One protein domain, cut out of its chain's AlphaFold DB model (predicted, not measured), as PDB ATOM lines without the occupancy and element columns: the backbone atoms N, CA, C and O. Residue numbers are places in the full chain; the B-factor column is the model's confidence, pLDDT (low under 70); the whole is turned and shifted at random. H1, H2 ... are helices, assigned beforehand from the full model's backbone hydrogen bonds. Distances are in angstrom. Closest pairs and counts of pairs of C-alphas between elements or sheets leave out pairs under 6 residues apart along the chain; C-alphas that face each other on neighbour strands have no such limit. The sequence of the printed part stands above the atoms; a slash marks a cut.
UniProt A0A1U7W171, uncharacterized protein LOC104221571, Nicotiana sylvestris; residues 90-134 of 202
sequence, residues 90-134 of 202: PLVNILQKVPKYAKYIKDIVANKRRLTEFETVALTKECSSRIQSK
ATOM      1  N   PRO A  90     237.136 189.978 118.589       71.81
ATOM      2  CA  PRO A  90     237.571 190.548 119.863       71.81
ATOM      3  C   PRO A  90     237.871 189.444 120.883       71.81
ATOM      4  O   PRO A  90     237.034 188.567 121.101       71.81
ATOM      5  N   LEU A  91     239.039 189.497 121.536       71.44
ATOM      6  CA  LEU A  91     239.497 188.450 122.461       71.44
ATOM      7  C   LEU A  91     238.436 188.106 123.523       71.44
ATOM      8  O   LEU A  91     238.172 186.932 123.774       71.44
ATOM      9  N   VAL A  92     237.762 189.121 124.071       72.81
ATOM     10  CA  VAL A  92     236.645 188.984 125.024       72.81
ATOM     11  C   VAL A  92     235.556 188.035 124.502       72.81
ATOM     12  O   VAL A  92     235.130 187.133 125.221       72.81
ATOM     13  N   ASN A  93     235.172 188.164 123.229       72.31
ATOM     14  CA  ASN A  93     234.125 187.355 122.605       72.31
ATOM     15  C   ASN A  93     234.575 185.896 122.408       72.31
ATOM     16  O   ASN A  93     233.749 184.987 122.496       72.31
ATOM     17  N   ILE A  94     235.873 185.646 122.174       76.25
ATOM     18  CA  ILE A  94     236.430 184.281 122.129       76.25
ATOM     19  C   ILE A  94     236.394 183.656 123.528       76.25
ATOM     20  O   ILE A  94     235.962 182.515 123.677       76.25
ATOM     21  N   LEU A  95     236.811 184.395 124.560       79.38
ATOM     22  CA  LEU A  95     236.845 183.898 125.939       79.38
ATOM     23  C   LEU A  95     235.434 183.624 126.484       79.38
ATOM     24  O   LEU A  95     235.235 182.621 127.167       79.38
ATOM     25  N   GLN A  96     234.446 184.447 126.118       78.88
ATOM     26  CA  GLN A  96     233.036 184.212 126.435       78.88
ATOM     27  C   GLN A  96     232.474 182.978 125.706       78.88
ATOM     28  O   GLN A  96     231.790 182.163 126.322       78.88
ATOM     29  N   LYS A  97     232.781 182.803 124.410       81.31
ATOM     30  CA  LYS A  97     232.306 181.653 123.614       81.31
ATOM     31  C   LYS A  97     233.031 180.339 123.926       81.31
ATOM     32  O   LYS A  97     232.482 179.273 123.665       81.31
ATOM     33  N   VAL A  98     234.255 180.387 124.462       87.62
ATOM     34  CA  VAL A  98     235.085 179.198 124.715       87.62
ATOM     35  C   VAL A  98     235.677 179.233 126.135       87.62
ATOM     36  O   VAL A  98     236.841 179.609 126.323       87.62
ATOM     37  N   PRO A  99     234.936 178.744 127.153       82.75
ATOM     38  CA  PRO A  99     235.374 178.754 128.554       82.75
ATOM     39  C   PRO A  99     236.720 178.058 128.818       82.75
ATOM     40  O   PRO A  99     237.423 178.399 129.771       82.75
ATOM     41  N   LYS A 100     237.127 177.113 127.956       87.31
ATOM     42  CA  LYS A 100     238.452 176.470 128.019       87.31
ATOM     43  C   LYS A 100     239.595 177.476 127.815       87.31
ATOM     44  O   LYS A 100     240.579 177.403 128.548       87.31
ATOM     45  N   TYR A 101     239.456 178.438 126.897       83.19
ATOM     46  CA  TYR A 101     240.449 179.503 126.709       83.19
ATOM     47  C   TYR A 101     240.379 180.556 127.821       83.19
ATOM     48  O   TYR A 101     241.425 181.002 128.286       83.19
ATOM     49  N   ALA A 102     239.183 180.881 128.331       85.81
ATOM     50  CA  ALA A 102     239.042 181.742 129.510       85.81
ATOM     51  C   ALA A 102     239.783 181.173 130.731       85.81
ATOM     52  O   ALA A 102     240.541 181.892 131.383       85.81
ATOM     53  N   LYS A 103     239.642 179.866 131.000       89.38
ATOM     54  CA  LYS A 103     240.425 179.178 132.037       89.38
ATOM     55  C   LYS A 103     241.927 179.199 131.726       89.38
ATOM     56  O   LYS A 103     242.706 179.542 132.605       89.38
ATOM     57  N   TYR A 104     242.327 178.888 130.492       85.44
ATOM     58  CA  TYR A 104     243.736 178.858 130.078       85.44
ATOM     59  C   TYR A 104     244.448 180.204 130.299       85.44
ATOM     60  O   TYR A 104     245.507 180.234 130.924       85.44
ATOM     61  N   ILE A 105     243.849 181.321 129.867       85.50
ATOM     62  CA  ILE A 105     244.411 182.663 130.098       85.50
ATOM     63  C   ILE A 105     244.381 183.020 131.589       85.50
ATOM     64  O   ILE A 105     245.365 183.548 132.100       85.50
ATOM     65  N   LYS A 106     243.310 182.679 132.322       88.00
ATOM     66  CA  LYS A 106     243.235 182.905 133.775       88.00
ATOM     67  C   LYS A 106     244.330 182.154 134.543       88.00
ATOM     68  O   LYS A 106     244.896 182.716 135.473       88.00
ATOM     69  N   ASP A 107     244.654 180.925 134.146       90.25
ATOM     70  CA  ASP A 107     245.718 180.127 134.763       90.25
ATOM     71  C   ASP A 107     247.129 180.641 134.391       90.25
ATOM     72  O   ASP A 107     248.039 180.527 135.210       90.25
ATOM     73  N   ILE A 108     247.313 181.275 133.222       86.06
ATOM     74  CA  ILE A 108     248.553 181.999 132.874       86.06
ATOM     75  C   ILE A 108     248.693 183.286 133.694       86.06
ATOM     76  O   ILE A 108     249.705 183.477 134.357       86.06
ATOM     77  N   VAL A 109     247.670 184.148 133.709       84.56
ATOM     78  CA  VAL A 109     247.690 185.428 134.447       84.56
ATOM     79  C   VAL A 109     247.819 185.211 135.962       84.56
ATOM     80  O   VAL A 109     248.417 186.026 136.659       84.56
ATOM     81  N   ALA A 110     247.318 184.087 136.482       90.06
ATOM     82  CA  ALA A 110     247.514 183.668 137.870       90.06
ATOM     83  C   ALA A 110     248.854 182.937 138.130       90.06
ATOM     84  O   ALA A 110     249.017 182.362 139.205       90.06
ATOM     85  N   ASN A 111     249.784 182.908 137.164       84.56
ATOM     86  CA  ASN A 111     251.076 182.205 137.208       84.56
ATOM     87  C   ASN A 111     251.004 180.693 137.529       84.56
ATOM     88  O   ASN A 111     252.012 180.077 137.869       84.56
ATOM     89  N   LYS A 112     249.833 180.060 137.374       87.94
ATOM     90  CA  LYS A 112     249.629 178.609 137.573       87.94
ATOM     91  C   LYS A 112     250.124 177.778 136.391       87.94
ATOM     92  O   LYS A 112     250.380 176.585 136.532       87.94
ATOM     93  N   ARG A 113     250.236 178.399 135.218       81.88
ATOM     94  CA  ARG A 113     250.804 177.823 133.998       81.88
ATOM     95  C   ARG A 113     251.784 178.822 133.400       81.88
ATOM     96  O   ARG A 113     251.389 179.922 133.033       81.88
ATOM     97  N   ARG A 114     253.051 178.426 133.267       80.06
ATOM     98  CA  ARG A 114     254.035 179.207 132.511       80.06
ATOM     99  C   ARG A 114     253.718 179.098 131.019       80.06
ATOM    100  O   ARG A 114     253.386 178.013 130.543       80.06
ATOM    101  N   LEU A 115     253.876 180.197 130.288       70.31
ATOM    102  CA  LEU A 115     254.136 180.135 128.853       70.31
ATOM    103  C   LEU A 115     255.602 179.720 128.685       70.31
ATOM    104  O   LEU A 115     256.499 180.555 128.690       70.31
ATOM    105  N   THR A 116     255.853 178.412 128.638       71.06
ATOM    106  CA  THR A 116     257.121 177.887 128.125       71.06
ATOM    107  C   THR A 116     257.086 178.007 126.612       71.06
ATOM    108  O   THR A 116     256.385 177.243 125.946       71.06
ATOM    109  N   GLU A 117     257.820 178.976 126.081       66.25
ATOM    110  CA  GLU A 117     258.150 179.021 124.662       66.25
ATOM    111  C   GLU A 117     258.993 177.781 124.340       66.25
ATOM    112  O   GLU A 117     260.058 177.567 124.917       66.25
ATOM    113  N   PHE A 118     258.465 176.907 123.483       66.25
ATOM    114  CA  PHE A 118     259.176 175.713 123.041       66.25
ATOM    115  C   PHE A 118     260.111 176.107 121.901       66.25
ATOM    116  O   PHE A 118     259.681 176.242 120.754       66.25
ATOM    117  N   GLU A 119     261.386 176.313 122.228       70.12
ATOM    118  CA  GLU A 119     262.419 176.589 121.234       70.12
ATOM    119  C   GLU A 119     262.460 175.458 120.196       70.12
ATOM    120  O   GLU A 119     262.561 174.275 120.533       70.12
ATOM    121  N   THR A 120     262.355 175.811 118.912       73.69
ATOM    122  CA  THR A 120     262.322 174.823 117.826       73.69
ATOM    123  C   THR A 120     263.745 174.441 117.441       73.69
ATOM    124  O   THR A 120     264.274 174.863 116.415       73.69
ATOM    125  N   VAL A 121     264.378 173.645 118.304       76.62
ATOM    126  CA  VAL A 121     265.722 173.113 118.069       76.62
ATOM    127  C   VAL A 121     265.751 172.202 116.842       76.62
ATOM    128  O   VAL A 121     264.943 171.282 116.691       76.62
ATOM    129  N   ALA A 122     266.716 172.450 115.958       79.31
ATOM    130  CA  ALA A 122     266.948 171.626 114.782       79.31
ATOM    131  C   ALA A 122     267.460 170.237 115.203       79.31
ATOM    132  O   ALA A 122     268.540 170.102 115.779       79.31
ATOM    133  N   LEU A 123     266.681 169.193 114.914       82.94
ATOM    134  CA  LEU A 123     267.049 167.819 115.248       82.94
ATOM    135  C   LEU A 123     268.257 167.361 114.418       82.94
ATOM    136  O   LEU A 123     268.272 167.499 113.194       82.94
ATOM    137  N   THR A 124     269.236 166.732 115.072       84.12
ATOM    138  CA  THR A 124     270.320 166.025 114.376       84.12
ATOM    139  C   THR A 124     269.753 164.873 113.538       84.12
ATOM    140  O   THR A 124     268.651 164.383 113.801       84.12
ATOM    141  N   LYS A 125     270.512 164.391 112.542       79.25
ATOM    142  CA  LYS A 125     270.067 163.284 111.674       79.25
ATOM    143  C   LYS A 125     269.614 162.060 112.483       79.25
ATOM    144  O   LYS A 125     268.558 161.512 112.183       79.25
ATOM    145  N   GLU A 126     270.342 161.699 113.542       80.88
ATOM    146  CA  GLU A 126     270.000 160.572 114.420       80.88
ATOM    147  C   GLU A 126     268.723 160.820 115.242       80.88
ATOM    148  O   GLU A 126     267.823 159.981 115.255       80.88
ATOM    149  N   CYS A 127     268.579 161.992 115.873       77.44
ATOM    150  CA  CYS A 127     267.336 162.334 116.568       77.44
ATOM    151  C   CYS A 127     266.144 162.341 115.599       77.44
ATOM    152  O   CYS A 127     265.070 161.849 115.937       77.44
ATOM    153  N   SER A 128     266.338 162.837 114.372       77.81
ATOM    154  CA  SER A 128     265.289 162.875 113.355       77.81
ATOM    155  C   SER A 128     264.875 161.480 112.875       77.81
ATOM    156  O   SER A 128     263.680 161.246 112.718       77.81
ATOM    157  N   SER A 129     265.807 160.533 112.701       71.75
ATOM    158  CA  SER A 129     265.473 159.168 112.272       71.75
ATOM    159  C   SER A 129     264.778 158.385 113.387       71.75
ATOM    160  O   SER A 129     263.756 157.741 113.139       71.75
ATOM    161  N   ARG A 130     265.259 158.519 114.630       74.50
ATOM    162  CA  ARG A 130     264.663 157.893 115.821       74.50
ATOM    163  C   ARG A 130     263.257 158.424 116.120       74.50
ATOM    164  O   ARG A 130     262.382 157.631 116.445       74.50
ATOM    165  N   ILE A 131     263.018 159.730 115.965       79.88
ATOM    166  CA  ILE A 131     261.693 160.344 116.182       79.88
ATOM    167  C   ILE A 131     260.746 160.069 115.010       79.88
ATOM    168  O   ILE A 131     259.611 159.651 115.240       79.88
ATOM    169  N   GLN A 132     261.188 160.246 113.755       71.75
ATOM    170  CA  GLN A 132     260.329 159.969 112.594       71.75
ATOM    171  C   GLN A 132     259.897 158.504 112.526       71.75
ATOM    172  O   GLN A 132     258.873 158.242 111.903       71.75
ATOM    173  N   SER A 133     260.657 157.588 113.152       60.12
ATOM    174  CA  SER A 133     260.258 156.210 113.492       60.12
ATOM    175  C   SER A 133     259.549 155.452 112.361       60.12
ATOM    176  O   SER A 133     258.729 154.562 112.589       60.12
ATOM    177  N   LYS A 134     259.917 155.779 111.116       64.06
ATOM    178  CA  LYS A 134     259.530 155.052 109.914       64.06
ATOM    179  C   LYS A 134     260.147 153.670 110.045       64.06
ATOM    180  O   LYS A 134     261.328 153.503 109.743       64.06
TER     181      LYS A 134
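This is residues 90 to 134 of the 202 residues of the protein "uncharacterized protein LOC104221571" of Nicotiana sylvestris (UniProt A0A1U7W171). Look first at H2, the longest helix, which meets the shorter H1 at a corner; from this pair a long, exposed link crosses to a lone short helix, H3, at the far end. The printed part has 45 residues with three named helices, in the order H1, H2, H3, and is all helix. It is extended, with a radius of gyration of the C-alphas of 17.5 A and spans of 45 by 22 by 16 A.

Find C-alpha 99 at (235.374, 178.754, 128.554); from there H2, residues 99 to 109, runs 15.2 A. Before it, H1, residues 91 to 97, covers 10.0 A. H3, residues 125 to 132, covers 10.3 A and ends at C-alpha 132, (260.329, 159.969, 112.594).

H2 and H1 touch only at the corner by their tight link; their closest C-alphas, Ala 102 and Leu 95, are 4.7 A apart. They run opposite ways at a steep tilt of 44 degrees. H3 is apart from both. In H1, H2 and H3 every O i to N i+4 pair is within hydrogen-bond range.

The farthest C-alphas, Asn 93 and Glu 126, are 45.5 A apart. The link from H2 to H3, residues 110 to 124, is long, 15 residues; residues 106 to 111, of which 106 to 109 belong to H2, stand free, as do residues 114 to 122 and residues 124 to 130, of which 125 to 130 belong to H3. The printed part has no cut; pLDDT is under 70 at residues 117 to 118 and 133 to 134.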